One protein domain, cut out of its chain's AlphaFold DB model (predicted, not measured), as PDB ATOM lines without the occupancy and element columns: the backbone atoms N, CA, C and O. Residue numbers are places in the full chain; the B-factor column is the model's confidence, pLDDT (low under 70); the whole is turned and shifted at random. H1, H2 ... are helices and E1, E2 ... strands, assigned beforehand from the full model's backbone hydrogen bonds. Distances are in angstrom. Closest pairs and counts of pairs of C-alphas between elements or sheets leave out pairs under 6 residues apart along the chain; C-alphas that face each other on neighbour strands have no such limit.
ATOM      1  N   THR A   6     168.296 -17.895  32.950       92.69
ATOM      2  CA  THR A   6     169.330 -16.929  33.325       92.69
ATOM      3  C   THR A   6     169.996 -17.385  34.617       92.69
ATOM      4  O   THR A   6     169.313 -17.678  35.593       92.69
ATOM      5  N   LEU A   7     171.323 -17.439  34.644       92.75
ATOM      6  CA  LEU A   7     172.117 -17.806  35.812       92.75
ATOM      7  C   LEU A   7     173.022 -16.635  36.182       92.75
ATOM      8  O   LEU A   7     173.871 -16.233  35.400       92.75
ATOM      9  N   ALA A   8     172.844 -16.079  37.374       92.19
ATOM     10  CA  ALA A   8     173.657 -14.987  37.889       92.19
ATOM     11  C   ALA A   8     174.525 -15.467  39.056       92.19
ATOM     12  O   ALA A   8     174.057 -16.189  39.936       92.19
ATOM     13  N   VAL A   9     175.786 -15.045  39.074       91.69
ATOM     14  CA  VAL A   9     176.744 -15.351  40.143       91.69
ATOM     15  C   VAL A   9     177.035 -14.070  40.913       91.69
ATOM     16  O   VAL A   9     177.493 -13.104  40.315       91.69
ATOM     17  N   TYR A  10     176.809 -14.046  42.224       90.62
ATOM     18  CA  TYR A  10     177.013 -12.867  43.079       90.62
ATOM     19  C   TYR A  10     178.240 -13.005  43.978       90.62
ATOM     20  O   TYR A  10     178.565 -14.120  44.373       90.62
ATOM     21  N   PRO A  11     178.904 -11.902  44.367       88.62
ATOM     22  CA  PRO A  11     180.083 -11.961  45.235       88.62
ATOM     23  C   PRO A  11     179.769 -12.400  46.672       88.62
ATOM     24  O   PRO A  11     180.655 -12.894  47.368       88.62
ATOM     25  N   ASP A  12     178.530 -12.211  47.130       89.00
ATOM     26  CA  ASP A  12     178.119 -12.475  48.504       89.00
ATOM     27  C   ASP A  12     176.626 -12.824  48.626       89.00
ATOM     28  O   ASP A  12     175.808 -12.538  47.748       89.00
ATOM     29  N   GLN A  13     176.284 -13.450  49.755       90.44
ATOM     30  CA  GLN A  13     174.926 -13.891  50.071       90.44
ATOM     31  C   GLN A  13     173.913 -12.736  50.152       90.44
ATOM     32  O   GLN A  13     172.813 -12.893  49.615       90.44
ATOM     33  N   PRO A  14     174.211 -11.588  50.802       92.00
ATOM     34  CA  PRO A  14     173.278 -10.464  50.839       92.00
ATOM     35  C   PRO A  14     172.866  -9.976  49.450       92.00
ATOM     36  O   PRO A  14     171.685  -9.720  49.227       92.00
ATOM     37  N   SER A  15     173.810  -9.877  48.514       89.94
ATOM     38  CA  SER A  15     173.538  -9.431  47.144       89.94
ATOM     39  C   SER A  15     172.706 -10.451  46.371       89.94
ATOM     40  O   SER A  15     171.694 -10.084  45.779       89.94
ATOM     41  N   ALA A  16     173.027 -11.744  46.493       92.56
ATOM     42  CA  ALA A  16     172.189 -12.810  45.937       92.56
ATOM     43  C   ALA A  16     170.765 -12.812  46.519       92.56
ATOM     44  O   ALA A  16     169.803 -13.107  45.814       92.56
ATOM     45  N   THR A  17     170.616 -12.468  47.801       94.06
ATOM     46  CA  THR A  17     169.315 -12.432  48.484       94.06
ATOM     47  C   THR A  17     168.461 -11.266  47.988       94.06
ATOM     48  O   THR A  17     167.301 -11.479  47.649       94.06
ATOM     49  N   ARG A  18     169.033 -10.061  47.858       94.50
ATOM     50  CA  ARG A  18     168.329  -8.906  47.271       94.50
ATOM     51  C   ARG A  18     167.917  -9.171  45.824       94.50
ATOM     52  O   ARG A  18     166.774  -8.920  45.455       94.50
ATOM     53  N   ALA A  19     168.809  -9.773  45.037       94.88
ATOM     54  CA  ALA A  19     168.504 -10.177  43.669       94.88
ATOM     55  C   ALA A  19     167.382 -11.216  43.602       94.88
ATOM     56  O   ALA A  19     166.470 -11.098  42.785       94.88
ATOM     57  N   LYS A  20     167.407 -12.211  44.497       96.31
ATOM     58  CA  LYS A  20     166.332 -13.194  44.624       96.31
ATOM     59  C   LYS A  20     165.002 -12.506  44.909       96.31
ATOM     60  O   LYS A  20     164.022 -12.825  44.245       96.31
ATOM     61  N   GLU A  21     164.951 -11.592  45.874       95.31
ATOM     62  CA  GLU A  21     163.728 -10.865  46.234       95.31
ATOM     63  C   GLU A  21     163.188 -10.043  45.056       95.31
ATOM     64  O   GLU A  21     162.005 -10.154  44.726       95.31
ATOM     65  N   ALA A  22     164.062  -9.293  44.375       93.75
ATOM     66  CA  ALA A  22     163.705  -8.482  43.214       93.75
ATOM     67  C   ALA A  22     163.127  -9.330  42.072       93.75
ATOM     68  O   ALA A  22     162.076  -9.007  41.521       93.75
ATOM     69  N   VAL A  23     163.771 -10.454  41.747       95.69
ATOM     70  CA  VAL A  23     163.320 -11.323  40.652       95.69
ATOM     71  C   VAL A  23     162.102 -12.155  41.039       95.69
ATOM     72  O   VAL A  23     161.226 -12.368  40.207       95.69
ATOM     73  N   THR A  24     161.990 -12.587  42.297       95.94
ATOM     74  CA  THR A  24     160.818 -13.338  42.780       95.94
ATOM     75  C   THR A  24     159.538 -12.515  42.629       95.94
ATOM     76  O   THR A  24     158.487 -13.076  42.320       95.94
ATOM     77  N   ALA A  25     159.615 -11.191  42.791       93.50
ATOM     78  CA  ALA A  25     158.479 -10.297  42.574       93.50
ATOM     79  C   ALA A  25     158.009 -10.242  41.106       93.50
ATOM     80  O   ALA A  25     156.849  -9.918  40.858       93.50
ATOM     81  N   ILE A  26     158.887 -10.569  40.151       95.19
ATOM     82  CA  ILE A  26     158.630 -10.506  38.704       95.19
ATOM     83  C   ILE A  26     158.256 -11.893  38.159       95.19
ATOM     84  O   ILE A  26     157.218 -12.059  37.525       95.19
ATOM     85  N   ALA A  27     159.097 -12.897  38.421       94.31
ATOM     86  CA  ALA A  27     158.996 -14.242  37.851       94.31
ATOM     87  C   ALA A  27     158.171 -15.220  38.705       94.31
ATOM     88  O   ALA A  27     157.774 -16.284  38.232       94.31
ATOM     89  N   GLY A  28     157.914 -14.873  39.969       94.88
ATOM     90  CA  GLY A  28     157.330 -15.772  40.956       94.88
ATOM     91  C   GLY A  28     158.361 -16.704  41.615       94.88
ATOM     92  O   GLY A  28     159.466 -16.893  41.106       94.88
ATOM     93  N   PRO A  29     158.019 -17.292  42.775       92.75
ATOM     94  CA  PRO A  29     158.955 -18.080  43.577       92.75
ATOM     95  C   PRO A  29     159.369 -19.404  42.925       92.75
ATOM     96  O   PRO A  29     160.491 -19.848  43.139       92.75
ATOM     97  N   ASP A  30     158.499 -20.016  42.116       93.12
ATOM     98  CA  ASP A  30     158.757 -21.328  41.500       93.12
ATOM     99  C   ASP A  30     159.801 -21.268  40.373       93.12
ATOM    100  O   ASP A  30     160.385 -22.286  40.006       93.12
ATOM    101  N   ALA A  31     160.039 -20.075  39.823       92.62
ATOM    102  CA  ALA A  31     160.999 -19.852  38.751       92.62
ATOM    103  C   ALA A  31     162.415 -19.536  39.263       92.62
ATOM    104  O   ALA A  31     163.324 -19.411  38.447       92.62
ATOM    105  N   VAL A  32     162.612 -19.364  40.578       93.38
ATOM    106  CA  VAL A  32     163.863 -18.861  41.165       93.38
ATOM    107  C   VAL A  32     164.524 -19.916  42.045       93.38
ATOM    108  O   VAL A  32     163.995 -20.312  43.084       93.38
ATOM    109  N   HIS A  33     165.743 -20.301  41.678       92.25
ATOM    110  CA  HIS A  33     166.508 -21.374  42.309       92.25
ATOM    111  C   HIS A  33     167.847 -20.840  42.817       92.25
ATOM    112  O   HIS A  33     168.485 -20.009  42.172       92.25
ATOM    113  N   VAL A  34     168.272 -21.289  43.997       89.62
ATOM    114  CA  VAL A  34     169.485 -20.798  44.668       89.62
ATOM    115  C   VAL A  34     170.397 -21.976  44.970       89.62
ATOM    116  O   VAL A  34     169.962 -22.921  45.622       89.62
ATOM    117  N   GLU A  35     171.651 -21.883  44.530       84.69
ATOM    118  CA  GLU A  35     172.728 -22.837  44.843       84.69
ATOM    119  C   GLU A  35     172.404 -24.319  44.571       84.69
ATOM    120  O   GLU A  35     172.802 -25.214  45.321       84.69
ATOM    121  N   GLU A  36     171.717 -24.627  43.470       84.62
ATOM    122  CA  GLU A  36     171.556 -26.025  43.078       84.62
ATOM    123  C   GLU A  36     172.888 -26.608  42.589       84.62
ATOM    124  O   GLU A  36     173.587 -26.032  41.755       84.62
ATOM    125  N   ALA A  37     173.241 -27.800  43.074       79.06
ATOM    126  CA  ALA A  37     174.518 -28.438  42.741       79.06
ATOM    127  C   ALA A  37     174.717 -28.657  41.225       79.06
ATOM    128  O   ALA A  37     175.850 -28.626  40.739       79.06
ATOM    129  N   ALA A  38     173.628 -28.865  40.477       78.75
ATOM    130  CA  ALA A  38     173.664 -28.995  39.022       78.75
ATOM    131  C   ALA A  38     174.055 -27.675  38.332       78.75
ATOM    132  O   ALA A  38     174.859 -27.689  37.399       78.75
ATOM    133  N   ASP A  39     173.564 -26.543  38.841       79.50
ATOM    134  CA  ASP A  39     173.855 -25.208  38.310       79.50
ATOM    135  C   ASP A  39     175.303 -24.800  38.586       79.50
ATOM    136  O   ASP A  39     175.964 -24.218  37.726       79.50
ATOM    137  N   VAL A  40     175.835 -25.187  39.751       78.00
ATOM    138  CA  VAL A  40     177.259 -25.022  40.079       78.00
ATOM    139  C   VAL A  40     178.130 -25.750  39.055       78.00
ATOM    140  O   VAL A  40     179.071 -25.169  38.516       78.00
ATOM    141  N   ALA A  41     177.826 -27.016  38.755       77.06
ATOM    142  CA  ALA A  41     178.604 -27.795  37.796       77.06
ATOM    143  C   ALA A  41     178.509 -27.221  36.371       77.06
ATOM    144  O   ALA A  41     179.534 -27.066  35.706       77.06
ATOM    145  N   ALA A  42     177.302 -26.861  35.921       76.00
ATOM    146  CA  ALA A  42     177.081 -26.284  34.597       76.00
ATOM    147  C   ALA A  42     177.792 -24.931  34.432       76.00
ATOM    148  O   ALA A  42     178.455 -24.697  33.420       76.00
ATOM    149  N   SER A  43     177.729 -24.065  35.448       74.62
ATOM    150  CA  SER A  43     178.363 -22.748  35.397       74.62
ATOM    151  C   SER A  43     179.898 -22.838  35.380       74.62
ATOM    152  O   SER A  43     180.540 -22.082  34.647       74.62
ATOM    153  N   LYS A  44     180.503 -23.820  36.077       78.00
ATOM    154  CA  LYS A  44     181.954 -24.088  35.984       78.00
ATOM    155  C   LYS A  44     182.382 -24.468  34.569       78.00
ATOM    156  O   LYS A  44     183.312 -23.875  34.033       78.00
ATOM    157  N   VAL A  45     181.679 -25.417  33.950       76.94
ATOM    158  CA  VAL A  45     181.973 -25.844  32.570       76.94
ATOM    159  C   VAL A  45     181.813 -24.671  31.599       76.94
ATOM    160  O   VAL A  45     182.643 -24.480  30.711       76.94
ATOM    161  N   ALA A  46     180.781 -23.848  31.794       73.56
ATOM    162  CA  ALA A  46     180.555 -22.642  31.007       73.56
ATOM    163  C   ALA A  46     181.694 -21.612  31.169       73.56
ATOM    164  O   ALA A  46     182.123 -21.026  30.177       73.56
ATOM    165  N   GLU A  47     182.225 -21.426  32.385       73.00
ATOM    166  CA  GLU A  47     183.386 -20.560  32.654       73.00
ATOM    167  C   GLU A  47     184.651 -21.053  31.944       73.00
ATOM    168  O   GLU A  47     185.281 -20.294  31.209       73.00
ATOM    169  N   GLU A  48     184.975 -22.339  32.080       73.69
ATOM    170  CA  GLU A  48     186.132 -22.952  31.415       73.69
ATOM    171  C   GLU A  48     186.025 -22.861  29.886       73.69
ATOM    172  O   GLU A  48     187.011 -22.599  29.186       73.69
ATOM    173  N   GLN A  49     184.818 -23.041  29.343       72.00
ATOM    174  CA  GLN A  49     184.575 -22.923  27.911       72.00
ATOM    175  C   GLN A  49     184.679 -21.470  27.428       72.00
ATOM    176  O   GLN A  49     185.224 -21.231  26.347       72.00
ATOM    177  N   ALA A  50     184.195 -20.499  28.208       69.06
ATOM    178  CA  ALA A  50     184.328 -19.076  27.902       69.06
ATOM    179  C   ALA A  50     185.802 -18.630  27.908       69.06
ATOM    180  O   ALA A  50     186.238 -17.962  26.964       69.06
ATOM    181  N   GLU A  51     186.596 -19.072  28.892       65.12
ATOM    182  CA  GLU A  51     188.046 -18.836  28.920       65.12
ATOM    183  C   GLU A  51     188.753 -19.488  27.725       65.12
ATOM    184  O   GLU A  51     189.607 -18.868  27.085       65.12
ATOM    185  N   SER A  52     188.359 -20.713  27.367       65.88
ATOM    186  CA  SER A  52     188.921 -21.435  26.219       65.88
ATOM    187  C   SER A  52     188.604 -20.760  24.880       65.88
ATOM    188  O   SER A  52     189.415 -20.824  23.961       65.88
ATOM    189  N   ARG A  53     187.447 -20.095  24.750       63.09
ATOM    190  CA  ARG A  53     187.069 -19.330  23.544       63.09
ATOM    191  C   ARG A  53     187.838 -18.013  23.413       63.09
ATOM    192  O   ARG A  53     188.059 -17.564  22.293       63.09
ATOM    193  N   HIS A  54     188.246 -17.410  24.531       58.44
ATOM    194  CA  HIS A  54     189.096 -16.212  24.548       58.44
ATOM    195  C   HIS A  54     190.595 -16.523  24.418       58.44
ATOM    196  O   HIS A  54     191.396 -15.615  24.186       58.44
ATOM    197  N   ALA A  55     190.993 -17.792  24.523       58.25
ATOM    198  CA  ALA A  55     192.341 -18.222  24.190       58.25
ATOM    199  C   ALA A  55     192.559 -18.092  22.673       58.25
ATOM    200  O   ALA A  55     192.044 -18.879  21.879       58.25
ATOM    201  N   TRP A 141     177.681 -16.749  44.975       88.12
ATOM    202  CA  TRP A 141     176.353 -17.302  45.204       88.12
ATOM    203  C   TRP A 141     175.602 -17.382  43.883       88.12
ATOM    204  O   TRP A 141     175.460 -16.370  43.194       88.12
ATOM    205  N   ILE A 142     175.130 -18.575  43.532       91.06
ATOM    206  CA  ILE A 142     174.446 -18.813  42.260       91.06
ATOM    207  C   ILE A 142     172.945 -18.632  42.433       91.06
ATOM    208  O   ILE A 142     172.324 -19.261  43.293       91.06
ATOM    209  N   LEU A 143     172.372 -17.805  41.568       93.62
ATOM    210  CA  LEU A 143     170.942 -17.583  41.434       93.62
ATOM    211  C   LEU A 143     170.527 -17.938  40.004       93.62
ATOM    212  O   LEU A 143     170.910 -17.249  39.058       93.62
ATOM    213  N   ARG A 144     169.745 -19.005  39.846       94.62
ATOM    214  CA  ARG A 144     169.143 -19.398  38.570       94.62
ATOM    215  C   ARG A 144     167.698 -18.925  38.509       94.62
ATOM    216  O   ARG A 144     166.956 -19.021  39.483       94.62
ATOM    217  N   VAL A 145     167.297 -18.450  37.340       95.06
ATOM    218  CA  VAL A 145     165.936 -18.024  37.037       95.06
ATOM    219  C   VAL A 145     165.491 -18.702  35.747       95.06
ATOM    220  O   VAL A 145     166.180 -18.610  34.732       95.06
ATOM    221  N   ASP A 146     164.340 -19.368  35.767       95.00
ATOM    222  CA  ASP A 146     163.743 -20.038  34.602       95.00
ATOM    223  C   ASP A 146     163.047 -19.049  33.649       95.00
ATOM    224  O   ASP A 146     161.885 -19.207  33.278       95.00
ATOM    225  N   SER A 147     163.756 -17.981  33.284       93.19
ATOM    226  CA  SER A 147     163.351 -17.018  32.263       93.19
ATOM    227  C   SER A 147     164.573 -16.263  31.733       93.19
ATOM    228  O   SER A 147     165.601 -16.151  32.405       93.19
ATOM    229  N   THR A 148     164.449 -15.727  30.521       93.31
ATOM    230  CA  THR A 148     165.418 -14.833  29.868       93.31
ATOM    231  C   THR A 148     164.835 -13.445  29.612       93.31
ATOM    232  O   THR A 148     165.340 -12.707  28.767       93.31
ATOM    233  N   ASP A 149     163.733 -13.096  30.281       94.62
ATOM    234  CA  ASP A 149     163.084 -11.803  30.093       94.62
ATOM    235  C   ASP A 149     164.041 -10.666  30.450       94.62
ATOM    236  O   ASP A 149     164.719 -10.680  31.480       94.62
ATOM    237  N   GLN A 150     164.083  -9.639  29.601       92.31
ATOM    238  CA  GLN A 150     165.041  -8.545  29.751       92.31
ATOM    239  C   GLN A 150     164.867  -7.786  31.077       92.31
ATOM    240  O   GLN A 150     165.844  -7.288  31.630       92.31
ATOM    241  N   GLU A 151     163.643  -7.726  31.603       94.50
ATOM    242  CA  GLU A 151     163.338  -7.136  32.911       94.50
ATOM    243  C   GLU A 151     163.995  -7.919  34.059       94.50
ATOM    244  O   GLU A 151     164.595  -7.320  34.949       94.50
ATOM    245  N   ILE A 152     163.984  -9.255  33.989       93.75
ATOM    246  CA  ILE A 152     164.665 -10.132  34.953       93.75
ATOM    247  C   ILE A 152     166.177  -9.952  34.850       93.75
ATOM    248  O   ILE A 152     166.846  -9.781  35.866       93.75
ATOM    249  N   VAL A 153     166.721  -9.938  33.631       92.81
ATOM    250  CA  VAL A 153     168.160  -9.723  33.411       92.81
ATOM    251  C   VAL A 153     168.598  -8.365  33.969       92.81
ATOM    252  O   VAL A 153     169.637  -8.278  34.618       92.81
ATOM    253  N   GLN A 154     167.802  -7.308  33.778       92.69
ATOM    254  CA  GLN A 154     168.091  -5.990  34.349       92.69
ATOM    255  C   GLN A 154     167.999  -5.973  35.877       92.69
ATOM    256  O   GLN A 154     168.876  -5.386  36.510       92.69
ATOM    257  N   ALA A 155     167.000  -6.635  36.468       93.44
ATOM    258  CA  ALA A 155     166.859  -6.748  37.921       93.44
ATOM    259  C   ALA A 155     168.026  -7.523  38.558       93.44
ATOM    260  O   ALA A 155     168.538  -7.137  39.607       93.44
ATOM    261  N   LEU A 156     168.499  -8.584  37.897       93.88
ATOM    262  CA  LEU A 156     169.719  -9.279  38.300       93.88
ATOM    263  C   LEU A 156     170.928  -8.344  38.191       93.88
ATOM    264  O   LEU A 156     171.701  -8.205  39.133       93.88
ATOM    265  N   ARG A 157     171.070  -7.639  37.064       93.00
ATOM    266  CA  ARG A 157     172.204  -6.738  36.820       93.00
ATOM    267  C   ARG A 157     172.276  -5.588  37.832       93.00
ATOM    268  O   ARG A 157     173.380  -5.206  38.216       93.00
ATOM    269  N   SER A 158     171.143  -5.052  38.295       92.00
ATOM    270  CA  SER A 158     171.118  -3.940  39.258       92.00
ATOM    271  C   SER A 158     171.698  -4.282  40.631       92.00
ATOM    272  O   SER A 158     172.113  -3.376  41.347       92.00
ATOM    273  N   GLU A 159     171.781  -5.567  40.985       93.38
ATOM    274  CA  GLU A 159     172.323  -6.025  42.271       93.38
ATOM    275  C   GLU A 159     173.824  -6.361  42.224       93.38
ATOM    276  O   GLU A 159     174.383  -6.854  43.204       93.38
ATOM    277  N   GLY A 160     174.497  -6.075  41.103       89.94
ATOM    278  CA  GLY A 160     175.947  -6.222  40.958       89.94
ATOM    279  C   GLY A 160     176.443  -7.674  40.955       89.94
ATOM    280  O   GLY A 160     177.278  -8.031  41.792       89.94
ATOM    281  N   PRO A 161     175.961  -8.531  40.035       91.81
ATOM    282  CA  PRO A 161     176.511  -9.869  39.879       91.81
ATOM    283  C   PRO A 161     177.958  -9.789  39.375       91.81
ATOM    284  O   PRO A 161     178.356  -8.834  38.723       91.81
ATOM    285  N   LEU A 162     178.752 -10.818  39.653       87.25
ATOM    286  CA  LEU A 162     180.050 -11.045  39.017       87.25
ATOM    287  C   LEU A 162     179.891 -11.427  37.540       87.25
ATOM    288  O   LEU A 162     180.772 -11.152  36.729       87.25
ATOM    289  N   ARG A 163     178.798 -12.126  37.213       88.56
ATOM    290  CA  ARG A 163     178.518 -12.669  35.883       88.56
ATOM    291  C   ARG A 163     177.047 -13.049  35.749       88.56
ATOM    292  O   ARG A 163     176.455 -13.529  36.715       88.56
ATOM    293  N   ILE A 164     176.494 -12.871  34.552       91.00
ATOM    294  CA  ILE A 164     175.181 -13.370  34.143       91.00
ATOM    295  C   ILE A 164     175.367 -14.257  32.906       91.00
ATOM    296  O   ILE A 164     175.976 -13.846  31.925       91.00
ATOM    297  N   ASP A 165     174.823 -15.465  32.939       91.12
ATOM    298  CA  ASP A 165     174.813 -16.419  31.836       91.12
ATOM    299  C   ASP A 165     173.389 -16.673  31.356       91.12
ATOM    300  O   ASP A 165     172.490 -16.923  32.158       91.12
ATOM    301  N   LEU A 166     173.196 -16.681  30.042       91.38
ATOM    302  CA  LEU A 166     171.974 -17.159  29.405       91.38
ATOM    303  C   LEU A 166     172.189 -18.604  28.952       91.38
ATOM    304  O   LEU A 166     173.063 -18.884  28.121       91.38
ATOM    305  N   THR A 167     171.398 -19.523  29.499       88.75
ATOM    306  CA  THR A 167     171.505 -20.967  29.253       88.75
ATOM    307  C   THR A 167     170.196 -21.557  28.732       88.75
ATOM    308  O   THR A 167     169.125 -20.962  28.867       88.75
ATOM    309  N   ASP A 168     170.268 -22.720  28.080       88.19
ATOM    310  CA  ASP A 168     169.073 -23.523  27.783       88.19
ATOM    311  C   ASP A 168     168.706 -24.476  28.934       88.19
ATOM    312  O   ASP A 168     169.310 -24.494  30.009       88.19
ATOM    313  N   ASP A 169     167.681 -25.293  28.703       84.81
ATOM    314  CA  ASP A 169     167.144 -26.269  29.643       84.81
ATOM    315  C   ASP A 169     168.111 -27.423  29.956       84.81
ATOM    316  O   ASP A 169     167.971 -28.080  30.993       84.81
ATOM    317  N   VAL A 170     169.114 -27.634  29.100       80.88
ATOM    318  CA  VAL A 170     170.172 -28.642  29.252       80.88
ATOM    319  C   VAL A 170     171.444 -28.034  29.866       80.88
ATOM    320  O   VAL A 170     172.381 -28.760  30.194       80.88
ATOM    321  N   GLY A 171     171.476 -26.712  30.067       76.56
ATOM    322  CA  GLY A 171     172.605 -25.990  30.650       76.56
ATOM    323  C   GLY A 171     173.672 -25.563  29.639       76.56
ATOM    324  O   GLY A 171     174.772 -25.192  30.048       76.56
ATOM    325  N   ASN A 172     173.387 -25.590  28.332       83.44
ATOM    326  CA  ASN A 172     174.325 -25.060  27.343       83.44
ATOM    327  C   ASN A 172     174.354 -23.532  27.409       83.44
ATOM    328  O   ASN A 172     173.309 -22.881  27.409       83.44
ATOM    329  N   LEU A 173     175.560 -22.965  27.408       82.88
ATOM    330  CA  LEU A 173     175.787 -21.523  27.424       82.88
ATOM    331  C   LEU A 173     175.574 -20.898  26.034       82.88
ATOM    332  O   LEU A 173     176.240 -21.286  25.068       82.88
ATOM    333  N   TYR A 174     174.714 -19.880  25.959       85.31
ATOM    334  CA  TYR A 174     174.495 -19.069  24.753       85.31
ATOM    335  C   TYR A 174     175.300 -17.784  24.799       85.31
ATOM    336  O   TYR A 174     176.046 -17.476  23.869       85.31
ATOM    337  N   GLU A 175     175.138 -17.051  25.891       84.00
ATOM    338  CA  GLU A 175     175.677 -15.716  26.061       84.00
ATOM    339  C   GLU A 175     176.106 -15.542  27.509       84.00
ATOM    340  O   GLU A 175     175.410 -15.973  28.428       84.00
ATOM    341  N   THR A 176     177.261 -14.916  27.696       82.62
ATOM    342  CA  THR A 176     177.743 -14.494  29.004       82.62
ATOM    343  C   THR A 176     177.813 -12.982  28.989       82.62
ATOM    344  O   THR A 176     178.609 -12.396  28.254       82.62
ATOM    345  N   ASP A 177     176.988 -12.362  29.816       81.50
ATOM    346  CA  ASP A 177     177.067 -10.955  30.146       81.50
ATOM    347  C   ASP A 177     177.920 -10.806  31.409       81.50
ATOM    348  O   ASP A 177     177.505 -11.081  32.539       81.50
ATOM    349  N   MET A 178     179.175 -10.426  31.198       70.81
ATOM    350  CA  MET A 178     180.083 -10.077  32.282       70.81
ATOM    351  C   MET A 178     179.668  -8.692  32.780       70.81
ATOM    352  O   MET A 178     179.879  -7.695  32.090       70.81
ATOM    353  N   ALA A 179     179.049  -8.634  33.957       57.88
ATOM    354  CA  ALA A 179     178.643  -7.379  34.572       57.88
ATOM    355  C   ALA A 179     179.892  -6.580  34.958       57.88
ATOM    356  O   ALA A 179     180.486  -6.827  36.000       57.88
ATOM    357  N   GLU A 180     180.269  -5.657  34.066       46.06
ATOM    358  CA  GLU A 180     181.556  -4.965  34.044       46.06
ATOM    359  C   GLU A 180     182.724  -5.950  34.092       46.06
ATOM    360  O   GLU A 180     183.017  -6.580  35.104       46.06
ATOM    361  N   GLU A 181     183.381  -6.070  32.941       44.09
ATOM    362  CA  GLU A 181     184.746  -6.540  32.770       44.09
ATOM    363  C   GLU A 181     185.469  -6.709  34.115       44.09
ATOM    364  O   GLU A 181     185.636  -5.756  34.886       44.09
ATOM    365  N   TYR A 182     185.890  -7.947  34.394       46.34
ATOM    366  CA  TYR A 182     186.925  -8.286  35.371       46.34
ATOM    367  C   TYR A 182     188.239  -7.642  34.886       46.34
ATOM    368  O   TYR A 182     189.233  -8.300  34.579       46.34
ATOM    369  N   ASP A 183     188.184  -6.326  34.735       43.66
ATOM    370  CA  ASP A 183     189.155  -5.431  34.196       43.66
ATOM    371  C   ASP A 183     190.210  -5.368  35.276       43.66
ATOM    372  O   ASP A 183     190.039  -4.790  36.358       43.66
ATOM    373  N   ALA A 184     191.299  -6.077  35.016       46.84
ATOM    374  CA  ALA A 184     192.480  -5.944  35.831       46.84
ATOM    375  C   ALA A 184     192.854  -4.455  35.953       46.84
ATOM    376  O   ALA A 184     193.325  -4.064  37.018       46.84
ATOM    377  N   GLU A 185     192.565  -3.615  34.949       38.44
ATOM    378  CA  GLU A 185     192.758  -2.166  35.005       38.44
ATOM    379  C   GLU A 185     191.747  -1.481  35.940       38.44
ATOM    380  O   GLU A 185     192.145  -0.655  36.755       38.44
ATOM    381  N   GLY A 186     190.472  -1.864  35.947       41.25
ATOM    382  CA  GLY A 186     189.433  -1.363  36.851       41.25
ATOM    383  C   GLY A 186     189.657  -1.740  38.319       41.25
ATOM    384  O   GLY A 186     189.400  -0.935  39.220       41.25
TER     385      GLY A 186
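What this domain is: This is residues 6 to 55 and 141 to 186 of the 222 residues of an uncharacterized protein of Euzebya sp. DY32-46 (UniProt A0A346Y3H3). A strongly twisted five-stranded sheet makes the core, with H1 and H3 side by side over one face and the long helix H2 crossing the other, three layers in all. The printed part has 96 residues, with the named elements E1, H1, E2, H2, E3, H3, E4, E5 along the chain. The sheet's order is E2, E3, E1, E4, E5, all antiparallel, and the class is mixed, helices and strands. The whole is compact, with a radius of gyration of the C-alphas of 12.7 A and spans of 39 by 32 by 23 A.

Where its parts are: Across the sheet come E2, residues 32 to 34, E3, 141 to 145, E1, 6 to 10, E4, 163 to 167, and E5, 173 to 177. E1 begins at C-alpha 6 (169.330, -16.929, 33.325), and E5 ends at C-alpha 177 (177.067, -10.955, 30.146). H1, residues 13 to 27, is 20.1 A long, H2, residues 37 to 54, 26.3 A, and H3, residues 150 to 158, 12.2 A.

How they stand to each other: Within hydrogen-bond range are N 33 and O 144 of E2 and E3, N 8 and O 143 of E1 and E3, N 7 and O 165 of E1 and E4, and N 166 and O 175 of the hairpin E4 and E5, each 2.8 A. H1 runs along the strands over E3, at a height over the sheet of 8.7 A. H3, on the same face, touches H1, closest at the C-alphas of Ala 19 and Leu 156, 5.6 A. E1, H1, E2 and E3, H3, E4 are split strand-helix-strand units, same-way strands with another between them, each with a right-handed crossover. H2, on the opposite face, runs across the strands, at 73 degrees to E5 on the local plane. Every O i to N i+4 pair is within hydrogen-bond range in H2 and H3, and 10 of 11 in H1.

The domain as a whole: Residues 56 to 140 are not printed, and C-alphas 55 and 141 are 26.4 A apart across this cut. The links that are printed whole are tight. Residues 50 to 55 and 179 to 186 have pLDDT under 70.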